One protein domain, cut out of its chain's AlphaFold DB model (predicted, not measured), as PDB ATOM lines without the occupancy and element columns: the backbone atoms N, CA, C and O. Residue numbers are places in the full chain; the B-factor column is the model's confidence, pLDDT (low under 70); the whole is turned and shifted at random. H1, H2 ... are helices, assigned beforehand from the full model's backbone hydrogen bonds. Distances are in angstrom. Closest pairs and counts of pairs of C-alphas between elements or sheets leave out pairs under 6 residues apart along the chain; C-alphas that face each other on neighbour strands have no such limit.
ATOM      1  N   LEU A  73      83.156  38.219 -35.447       85.81
ATOM      2  CA  LEU A  73      81.796  38.259 -34.930       85.81
ATOM      3  C   LEU A  73      80.832  38.641 -36.053       85.81
ATOM      4  O   LEU A  73      81.095  39.542 -36.852       85.81
ATOM      5  N   THR A  74      79.691  37.975 -36.068       88.44
ATOM      6  CA  THR A  74      78.532  38.399 -36.857       88.44
ATOM      7  C   THR A  74      77.878  39.639 -36.238       88.44
ATOM      8  O   THR A  74      78.212  40.051 -35.122       88.44
ATOM      9  N   GLY A  75      76.945  40.259 -36.965       85.00
ATOM     10  CA  GLY A  75      76.269  41.482 -36.523       85.00
ATOM     11  C   GLY A  75      75.586  41.324 -35.162       85.00
ATOM     12  O   GLY A  75      75.803  42.144 -34.265       85.00
ATOM     13  N   LEU A  76      74.827  40.239 -34.970       88.31
ATOM     14  CA  LEU A  76      74.135  39.989 -33.703       88.31
ATOM     15  C   LEU A  76      75.098  39.627 -32.563       88.31
ATOM     16  O   LEU A  76      74.942  40.137 -31.453       88.31
ATOM     17  N   GLN A  77      76.136  38.823 -32.820       90.62
ATOM     18  CA  GLN A  77      77.170  38.542 -31.813       90.62
ATOM     19  C   GLN A  77      77.883  39.818 -31.345       90.62
ATOM     20  O   GLN A  77      78.092  40.007 -30.144       90.62
ATOM     21  N   ALA A  78      78.235  40.714 -32.271       87.69
ATOM     22  CA  ALA A  78      78.865  41.988 -31.940       87.69
ATOM     23  C   ALA A  78      77.937  42.876 -31.096       87.69
ATOM     24  O   ALA A  78      78.377  43.445 -30.093       87.69
ATOM     25  N   ALA A  79      76.650  42.950 -31.452       86.19
ATOM     26  CA  ALA A  79      75.648  43.681 -30.680       86.19
ATOM     27  C   ALA A  79      75.502  43.122 -29.253       86.19
ATOM     28  O   ALA A  79      75.525  43.887 -28.287       86.19
ATOM     29  N   ALA A  80      75.442  41.797 -29.102       89.44
ATOM     30  CA  ALA A  80      75.373  41.146 -27.797       89.44
ATOM     31  C   ALA A  80      76.627  41.411 -26.943       89.44
ATOM     32  O   ALA A  80      76.529  41.736 -25.760       89.44
ATOM     33  N   TYR A  81      77.819  41.348 -27.543       90.12
ATOM     34  CA  TYR A  81      79.074  41.658 -26.851       90.12
ATOM     35  C   TYR A  81      79.134  43.120 -26.400       90.12
ATOM     36  O   TYR A  81      79.608  43.403 -25.298       90.12
ATOM     37  N   LEU A  82      78.651  44.048 -27.232       84.94
ATOM     38  CA  LEU A  82      78.529  45.458 -26.869       84.94
ATOM     39  C   LEU A  82      77.539  45.656 -25.723       84.94
ATOM     40  O   LEU A  82      77.838  46.430 -24.820       84.94
ATOM     41  N   ALA A  83      76.402  44.954 -25.722       85.12
ATOM     42  CA  ALA A  83      75.439  45.011 -24.627       85.12
ATOM     43  C   ALA A  83      76.063  44.547 -23.299       85.12
ATOM     44  O   ALA A  83      75.963  45.270 -22.313       85.12
ATOM     45  N   ILE A  84      76.804  43.429 -23.298       84.62
ATOM     46  CA  ILE A  84      77.557  42.943 -22.122       84.62
ATOM     47  C   ILE A  84      78.595  43.972 -21.656       84.62
ATOM     48  O   ILE A  84      78.751  44.225 -20.465       84.62
ATOM     49  N   ASN A  85      79.327  44.579 -22.592       81.31
ATOM     50  CA  ASN A  85      80.313  45.606 -22.251       81.31
ATOM     51  C   ASN A  85      79.654  46.880 -21.701       81.31
ATOM     52  O   ASN A  85      80.252  47.554 -20.873       81.31
ATOM     53  N   ARG A  86      78.453  47.235 -22.173       78.31
ATOM     54  CA  ARG A  86      77.712  48.440 -21.763       78.31
ATOM     55  C   ARG A  86      76.955  48.264 -20.456       78.31
ATOM     56  O   ARG A  86      76.796  49.245 -19.740       78.31
ATOM     57  N   SER A  87      76.513  47.048 -20.129       72.81
ATOM     58  CA  SER A  87      75.930  46.751 -18.815       72.81
ATOM     59  C   SER A  87      76.931  46.957 -17.674       72.81
ATOM     60  O   SER A  87      76.553  46.967 -16.508       72.81
ATOM     61  N   TYR A  88      78.208  47.154 -18.005       66.81
ATOM     62  CA  TYR A  88      79.250  47.529 -17.073       66.81
ATOM     63  C   TYR A  88      79.374  49.057 -16.939       66.81
ATOM     64  O   TYR A  88      79.895  49.738 -17.822       66.81
ATOM     65  N   GLN A  89      78.936  49.587 -15.796       57.09
ATOM     66  CA  GLN A  89      79.231  50.947 -15.328       57.09
ATOM     67  C   GLN A  89      79.480  50.939 -13.808       57.09
ATOM     68  O   GLN A  89      78.689  51.495 -13.056       57.09
ATOM     69  N   LEU A  90      80.533  50.275 -13.311       51.78
ATOM     70  CA  LEU A  90      80.841  50.264 -11.867       51.78
ATOM     71  C   LEU A  90      82.353  50.297 -11.575       51.78
ATOM     72  O   LEU A  90      83.151  49.717 -12.310       51.78
ATOM     73  N   GLY A  91      82.715  50.998 -10.492       54.25
ATOM     74  CA  GLY A  91      84.086  51.311 -10.066       54.25
ATOM     75  C   GLY A  91      84.968  50.114  -9.676       54.25
ATOM     76  O   GLY A  91      84.521  48.970  -9.612       54.25
ATOM     77  N   ASP A  92      86.245  50.408  -9.406       54.72
ATOM     78  CA  ASP A  92      87.385  49.467  -9.361       54.72
ATOM     79  C   ASP A  92      87.219  48.204  -8.494       54.72
ATOM     80  O   ASP A  92      87.835  47.177  -8.783       54.72
ATOM     81  N   GLN A  93      86.370  48.235  -7.470       54.47
ATOM     82  CA  GLN A  93      86.266  47.189  -6.445       54.47
ATOM     83  C   GLN A  93      85.634  45.853  -6.894       54.47
ATOM     84  O   GLN A  93      85.663  44.890  -6.133       54.47
ATOM     85  N   TYR A  94      85.115  45.747  -8.125       56.00
ATOM     86  CA  TYR A  94      84.491  44.513  -8.648       56.00
ATOM     87  C   TYR A  94      85.112  43.976  -9.952       56.00
ATOM     88  O   TYR A  94      84.555  43.072 -10.579       56.00
ATOM     89  N   LYS A  95      86.276  44.495 -10.372       60.59
ATOM     90  CA  LYS A  95      86.884  44.183 -11.682       60.59
ATOM     91  C   LYS A  95      87.135  42.686 -11.934       60.59
ATOM     92  O   LYS A  95      86.738  42.179 -12.979       60.59
ATOM     93  N   LEU A  96      87.726  41.956 -10.981       58.88
ATOM     94  CA  LEU A  96      88.166  40.563 -11.193       58.88
ATOM     95  C   LEU A  96      87.007  39.568 -11.389       58.88
ATOM     96  O   LEU A  96      87.019  38.773 -12.329       58.88
ATOM     97  N   HIS A  97      85.977  39.621 -10.539       60.38
ATOM     98  CA  HIS A  97      84.802  38.748 -10.677       60.38
ATOM     99  C   HIS A  97      84.009  39.055 -11.954       60.38
ATOM    100  O   HIS A  97      83.449  38.155 -12.585       60.38
ATOM    101  N   HIS A  98      84.009  40.320 -12.374       67.12
ATOM    102  CA  HIS A  98      83.287  40.763 -13.553       67.12
ATOM    103  C   HIS A  98      83.992  40.393 -14.865       67.12
ATOM    104  O   HIS A  98      83.320  40.034 -15.829       67.12
ATOM    105  N   GLU A  99      85.327  40.417 -14.929       72.06
ATOM    106  CA  GLU A  99      86.066  39.932 -16.105       72.06
ATOM    107  C   GLU A  99      85.782  38.453 -16.378       72.06
ATOM    108  O   GLU A  99      85.501  38.074 -17.519       72.06
ATOM    109  N   ALA A 100      85.773  37.630 -15.325       75.62
ATOM    110  CA  ALA A 100      85.405  36.223 -15.420       75.62
ATOM    111  C   ALA A 100      83.956  36.048 -15.909       75.62
ATOM    112  O   ALA A 100      83.703  35.248 -16.814       75.62
ATOM    113  N   TRP A 101      83.017  36.840 -15.379       79.31
ATOM    114  CA  TRP A 101      81.620  36.817 -15.813       79.31
ATOM    115  C   TRP A 101      81.446  37.268 -17.270       79.31
ATOM    116  O   TRP A 101      80.808  36.566 -18.055       79.31
ATOM    117  N   CYS A 102      82.054  38.386 -17.670       80.50
ATOM    118  CA  CYS A 102      82.025  38.895 -19.042       80.50
ATOM    119  C   CYS A 102      82.594  37.878 -20.024       80.50
ATOM    120  O   CYS A 102      81.991  37.613 -21.063       80.50
ATOM    121  N   LYS A 103      83.754  37.301 -19.695       84.00
ATOM    122  CA  LYS A 103      84.410  36.287 -20.519       84.00
ATOM    123  C   LYS A 103      83.531  35.047 -20.658       84.00
ATOM    124  O   LYS A 103      83.298  34.607 -21.780       84.00
ATOM    125  N   GLY A 104      83.000  34.528 -19.550       83.94
ATOM    126  CA  GLY A 104      82.117  33.359 -19.560       83.94
ATOM    127  C   GLY A 104      80.818  33.603 -20.331       83.94
ATOM    128  O   GLY A 104      80.388  32.755 -21.107       83.94
ATOM    129  N   THR A 105      80.217  34.782 -20.174       84.44
ATOM    130  CA  THR A 105      78.969  35.162 -20.852       84.44
ATOM    131  C   THR A 105      79.182  35.307 -22.355       84.44
ATOM    132  O   THR A 105      78.445  34.711 -23.136       84.44
ATOM    133  N   LYS A 106      80.247  36.000 -22.774       89.56
ATOM    134  CA  LYS A 106      80.646  36.091 -24.186       89.56
ATOM    135  C   LYS A 106      80.921  34.716 -24.795       89.56
ATOM    136  O   LYS A 106      80.432  34.434 -25.881       89.56
ATOM    137  N   GLN A 107      81.636  33.847 -24.078       88.31
ATOM    138  CA  GLN A 107      81.937  32.488 -24.536       88.31
ATOM    139  C   GLN A 107      80.681  31.625 -24.717       88.31
ATOM    140  O   GLN A 107      80.663  30.771 -25.593       88.31
ATOM    141  N   ARG A 108      79.632  31.825 -23.914       87.25
ATOM    142  CA  ARG A 108      78.350  31.132 -24.114       87.25
ATOM    143  C   ARG A 108      77.608  31.672 -25.326       87.25
ATOM    144  O   ARG A 108      77.205  30.898 -26.186       87.25
ATOM    145  N   LEU A 109      77.497  32.996 -25.437       89.81
ATOM    146  CA  LEU A 109      76.823  33.624 -26.573       89.81
ATOM    147  C   LEU A 109      77.525  33.348 -27.908       89.81
ATOM    148  O   LEU A 109      76.860  33.279 -28.936       89.81
ATOM    149  N   SER A 110      78.842  33.130 -27.924       88.88
ATOM    150  CA  SER A 110      79.538  32.751 -29.158       88.88
ATOM    151  C   SER A 110      79.141  31.368 -29.688       88.88
ATOM    152  O   SER A 110      79.296  31.120 -30.885       88.88
ATOM    153  N   GLN A 111      78.601  30.492 -28.832       89.25
ATOM    154  CA  GLN A 111      78.101  29.167 -29.216       89.25
ATOM    155  C   GLN A 111      76.638  29.179 -29.676       89.25
ATOM    156  O   GLN A 111      76.185  28.199 -30.261       89.25
ATOM    157  N   VAL A 112      75.902  30.272 -29.455       90.12
ATOM    158  CA  VAL A 112      74.497  30.380 -29.863       90.12
ATOM    159  C   VAL A 112      74.412  30.515 -31.382       90.12
ATOM    160  O   VAL A 112      74.873  31.501 -31.961       90.12
ATOM    161  N   GLY A 113      73.823  29.512 -32.038       89.25
ATOM    162  CA  GLY A 113      73.732  29.439 -33.497       89.25
ATOM    163  C   GLY A 113      72.922  30.584 -34.109       89.25
ATOM    164  O   GLY A 113      73.367  31.185 -35.081       89.25
ATOM    165  N   SER A 114      71.791  30.944 -33.501       89.25
ATOM    166  CA  SER A 114      70.920  32.036 -33.963       89.25
ATOM    167  C   SER A 114      71.563  33.422 -33.866       89.25
ATOM    168  O   SER A 114      71.189  34.331 -34.606       89.25
ATOM    169  N   LEU A 115      72.600  33.583 -33.035       89.44
ATOM    170  CA  LEU A 115      73.407  34.798 -33.005       89.44
ATOM    171  C   LEU A 115      74.394  34.889 -34.168       89.44
ATOM    172  O   LEU A 115      74.885  35.983 -34.413       89.44
ATOM    173  N   LYS A 116      74.680  33.807 -34.909       89.44
ATOM    174  CA  LYS A 116      75.588  33.811 -36.073       89.44
ATOM    175  C   LYS A 116      74.920  34.392 -37.327       89.44
ATOM    176  O   LYS A 116      75.042  33.842 -38.419       89.44
ATOM    177  N   ALA A 117      74.224  35.513 -37.170       85.81
ATOM    178  CA  ALA A 117      73.477  36.167 -38.230       85.81
ATOM    179  C   ALA A 117      73.854  37.645 -38.381       85.81
ATOM    180  O   ALA A 117      74.224  38.350 -37.433       85.81
ATOM    181  N   GLY A 118      73.733  38.101 -39.624       82.56
ATOM    182  CA  GLY A 118      74.006  39.462 -40.058       82.56
ATOM    183  C   GLY A 118      75.477  39.858 -40.088       82.56
ATOM    184  O   GLY A 118      76.368  39.151 -39.611       82.56
ATOM    185  N   LYS A 119      75.739  41.026 -40.675       80.38
ATOM    186  CA  LYS A 119      77.079  41.612 -40.786       80.38
ATOM    187  C   LYS A 119      77.205  42.846 -39.906       80.38
ATOM    188  O   LYS A 119      76.240  43.578 -39.700       80.38
ATOM    189  N   ILE A 120      78.412  43.094 -39.408       76.81
ATOM    190  CA  ILE A 120      78.722  44.343 -38.712       76.81
ATOM    191  C   ILE A 120      78.718  45.470 -39.743       76.81
ATOM    192  O   ILE A 120      79.450  45.416 -40.732       76.81
ATOM    193  N   ARG A 121      77.914  46.503 -39.491       74.75
ATOM    194  CA  ARG A 121      77.934  47.748 -40.256       74.75
ATOM    195  C   ARG A 121      78.627  48.824 -39.435       74.75
ATOM    196  O   ARG A 121      78.303  49.022 -38.268       74.75
ATOM    197  N   ASP A 157      76.658  44.765 -46.753       52.72
ATOM    198  CA  ASP A 157      75.293  44.301 -46.974       52.72
ATOM    199  C   ASP A 157      74.417  45.553 -47.141       52.72
ATOM    200  O   ASP A 157      74.249  46.283 -46.159       52.72
ATOM    201  N   PRO A 158      73.964  45.882 -48.367       51.94
ATOM    202  CA  PRO A 158      73.371  47.186 -48.648       51.94
ATOM    203  C   PRO A 158      72.017  47.379 -47.955       51.94
ATOM    204  O   PRO A 158      71.647  48.516 -47.669       51.94
ATOM    205  N   GLU A 159      71.310  46.295 -47.624       58.50
ATOM    206  CA  GLU A 159      69.945  46.358 -47.079       58.50
ATOM    207  C   GLU A 159      69.864  46.066 -45.575       58.50
ATOM    208  O   GLU A 159      68.867  46.387 -44.934       58.50
ATOM    209  N   GLY A 160      70.941  45.547 -44.976       63.81
ATOM    210  CA  GLY A 160      70.922  45.091 -43.592       63.81
ATOM    211  C   GLY A 160      70.065  43.833 -43.417       63.81
ATOM    212  O   GLY A 160      69.108  43.564 -44.139       63.81
ATOM    213  N   THR A 161      70.422  43.012 -42.437       71.88
ATOM    214  CA  THR A 161      69.678  41.778 -42.179       71.88
ATOM    215  C   THR A 161      68.325  42.111 -41.552       71.88
ATOM    216  O   THR A 161      68.270  42.614 -40.431       71.88
ATOM    217  N   THR A 162      67.243  41.832 -42.279       74.62
ATOM    218  CA  THR A 162      65.871  41.945 -41.770       74.62
ATOM    219  C   THR A 162      65.441  40.601 -41.194       74.62
ATOM    220  O   THR A 162      65.572  39.575 -41.858       74.62
ATOM    221  N   PHE A 163      64.929  40.607 -39.966       76.88
ATOM    222  CA  PHE A 163      64.435  39.413 -39.280       76.88
ATOM    223  C   PHE A 163      62.911  39.442 -39.221       76.88
ATOM    224  O   PHE A 163      62.320  40.491 -38.956       76.88
ATOM    225  N   MET A 164      62.268  38.294 -39.430       79.00
ATOM    226  CA  MET A 164      60.845  38.156 -39.132       79.00
ATOM    227  C   MET A 164      60.652  38.075 -37.617       79.00
ATOM    228  O   MET A 164      61.555  37.671 -36.884       79.00
ATOM    229  N   GLN A 165      59.455  38.404 -37.124       74.69
ATOM    230  CA  GLN A 165      59.160  38.342 -35.688       74.69
ATOM    231  C   GLN A 165      59.485  36.966 -35.078       74.69
ATOM    232  O   GLN A 165      60.096  36.897 -34.017       74.69
ATOM    233  N   ARG A 166      59.154  35.872 -35.780       72.31
ATOM    234  CA  ARG A 166      59.471  34.502 -35.346       72.31
ATOM    235  C   ARG A 166      60.981  34.260 -35.206       72.31
ATOM    236  O   ARG A 166      61.391  33.543 -34.298       72.31
ATOM    237  N   ASP A 167      61.799  34.853 -36.074       77.81
ATOM    238  CA  ASP A 167      63.259  34.726 -35.990       77.81
ATOM    239  C   ASP A 167      63.781  35.448 -34.745       77.81
ATOM    240  O   ASP A 167      64.627  34.922 -34.029       77.81
ATOM    241  N   VAL A 168      63.229  36.631 -34.450       78.50
ATOM    242  CA  VAL A 168      63.565  37.397 -33.242       78.50
ATOM    243  C   VAL A 168      63.173  36.627 -31.984       78.50
ATOM    244  O   VAL A 168      63.973  36.542 -31.057       78.50
ATOM    245  N   GLU A 169      61.979  36.035 -31.948       67.69
ATOM    246  CA  GLU A 169      61.525  35.197 -30.831       67.69
ATOM    247  C   GLU A 169      62.476  34.016 -30.589       67.69
ATOM    248  O   GLU A 169      62.876  33.785 -29.449       67.69
ATOM    249  N   GLY A 170      62.898  33.325 -31.654       73.12
ATOM    250  CA  GLY A 170      63.883  32.243 -31.572       73.12
ATOM    251  C   GLY A 170      65.248  32.716 -31.068       73.12
ATOM    252  O   GLY A 170      65.806  32.125 -30.150       73.12
ATOM    253  N   ILE A 171      65.756  33.837 -31.592       83.25
ATOM    254  CA  ILE A 171      67.017  34.441 -31.133       83.25
ATOM    255  C   ILE A 171      66.946  34.781 -29.639       83.25
ATOM    256  O   ILE A 171      67.876  34.488 -28.889       83.25
ATOM    257  N   VAL A 172      65.853  35.403 -29.189       77.12
ATOM    258  CA  VAL A 172      65.667  35.759 -27.775       77.12
ATOM    259  C   VAL A 172      65.607  34.505 -26.911       77.12
ATOM    260  O   VAL A 172      66.276  34.464 -25.878       77.12
ATOM    261  N   TYR A 173      64.852  33.486 -27.330       76.00
ATOM    262  CA  TYR A 173      64.771  32.213 -26.621       76.00
ATOM    263  C   TYR A 173      66.156  31.578 -26.449       76.00
ATOM    264  O   TYR A 173      66.543  31.280 -25.321       76.00
ATOM    265  N   ASP A 174      66.943  31.474 -27.521       80.25
ATOM    266  CA  ASP A 174      68.272  30.859 -27.480       80.25
ATOM    267  C   ASP A 174      69.261  31.652 -26.607       80.25
ATOM    268  O   ASP A 174      70.095  31.073 -25.908       80.25
ATOM    269  N   ILE A 175      69.179  32.990 -26.615       84.25
ATOM    270  CA  ILE A 175      69.972  33.840 -25.712       84.25
ATOM    271  C   ILE A 175      69.596  33.545 -24.260       84.25
ATOM    272  O   ILE A 175      70.479  33.375 -23.417       84.25
ATOM    273  N   VAL A 176      68.298  33.505 -23.951       76.88
ATOM    274  CA  VAL A 176      67.801  33.227 -22.601       76.88
ATOM    275  C   VAL A 176      68.237  31.830 -22.169       76.88
ATOM    276  O   VAL A 176      68.806  31.689 -21.092       76.88
ATOM    277  N   GLU A 177      68.069  30.815 -23.011       80.25
ATOM    278  CA  GLU A 177      68.508  29.446 -22.738       80.25
ATOM    279  C   GLU A 177      70.022  29.356 -22.514       80.25
ATOM    280  O   GLU A 177      70.469  28.678 -21.593       80.25
ATOM    281  N   ALA A 178      70.832  30.079 -23.289       82.25
ATOM    282  CA  ALA A 178      72.283  30.084 -23.114       82.25
ATOM    283  C   ALA A 178      72.731  30.802 -21.832       82.25
ATOM    284  O   ALA A 178      73.789  30.492 -21.275       82.25
ATOM    285  N   LEU A 179      71.959  31.787 -21.369       80.81
ATOM    286  CA  LEU A 179      72.319  32.617 -20.222       80.81
ATOM    287  C   LEU A 179      71.683  32.156 -18.912       80.81
ATOM    288  O   LEU A 179      72.313  32.336 -17.880       80.81
ATOM    289  N   VAL A 180      70.509  31.526 -18.909       70.12
ATOM    290  CA  VAL A 180      69.808  31.071 -17.693       70.12
ATOM    291  C   VAL A 180      70.613  30.056 -16.865       70.12
ATOM    292  O   VAL A 180      70.706  30.247 -15.653       70.12
ATOM    293  N   PRO A 181      71.259  29.025 -17.448       65.75
ATOM    294  CA  PRO A 181      72.088  28.075 -16.701       65.75
ATOM    295  C   PRO A 181      73.329  28.712 -16.075       65.75
ATOM    296  O   PRO A 181      73.951  28.128 -15.191       65.75
ATOM    297  N   ALA A 182      73.721  29.885 -16.570       53.00
ATOM    298  CA  ALA A 182      74.951  30.552 -16.194       53.00
ATOM    299  C   ALA A 182      74.753  31.963 -15.648       53.00
ATOM    300  O   ALA A 182      75.739  32.657 -15.380       53.00
ATOM    301  N   ALA A 183      73.496  32.369 -15.467       50.44
ATOM    302  CA  ALA A 183      73.139  33.395 -14.529       50.44
ATOM    303  C   ALA A 183      73.702  32.872 -13.213       50.44
ATOM    304  O   ALA A 183      73.270  31.815 -12.739       50.44
ATOM    305  N   PRO A 184      74.735  33.518 -12.657       45.22
ATOM    306  CA  PRO A 184      75.102  33.178 -11.305       45.22
ATOM    307  C   PRO A 184      73.820  33.286 -10.470       45.22
ATOM    308  O   PRO A 184      72.962  34.133 -10.742       45.22
TER     309      PRO A 184
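AT A GLANCE: This is residues 73 to 121 and 157 to 184 of the 245 residues of an uncharacterized protein of Hyphomonadaceae bacterium (UniProt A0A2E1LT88). H1 and H2 make a helical hairpin, and H3 packs steeply on residues 105 to 109 of H2. Residues 91 to 97 stick out. Seventy-seven residues are printed, class all helix: H1, H2, H3 in chain order, no named strand. The whole is only just loose, close to compact, radius of gyration of the C-alphas 13.9 A, spans 43 by 27 by 17 A.

IN THESE COORDINATES: Find C-alpha 75 at (76.269, 41.482, -36.523); H1 runs to residue 86, 16.4 A. H2, residues 92 to 109, spans 25.7 A. H3, residues 165 to 182, spans 26.3 A, ending at (74.951, 30.552, -16.194).

HOW THE PARTS SIT: H1 and H2 touch, closest C-alphas Tyr 81 and Lys 106, 6.4 A, opposite ways at a shallow tilt of 17 degrees. H2 and H3 touch, closest C-alphas Arg 108 and Ala 178, 6.2 A, opposite ways at a steep tilt of 53 degrees. H1 and H3 are apart. Every O i to N i+4 pair is within hydrogen-bond range in H1, 12 of 14 in H2 and in H3.

THE WHOLE: C-alphas 93 and 158 lie farthest apart, 44.1 A. Residues 122 to 156 are cut out; C-alphas 121 and 157 are 8.0 A apart. pLDDT is under 70 at 20 residues, among them 88 to 98.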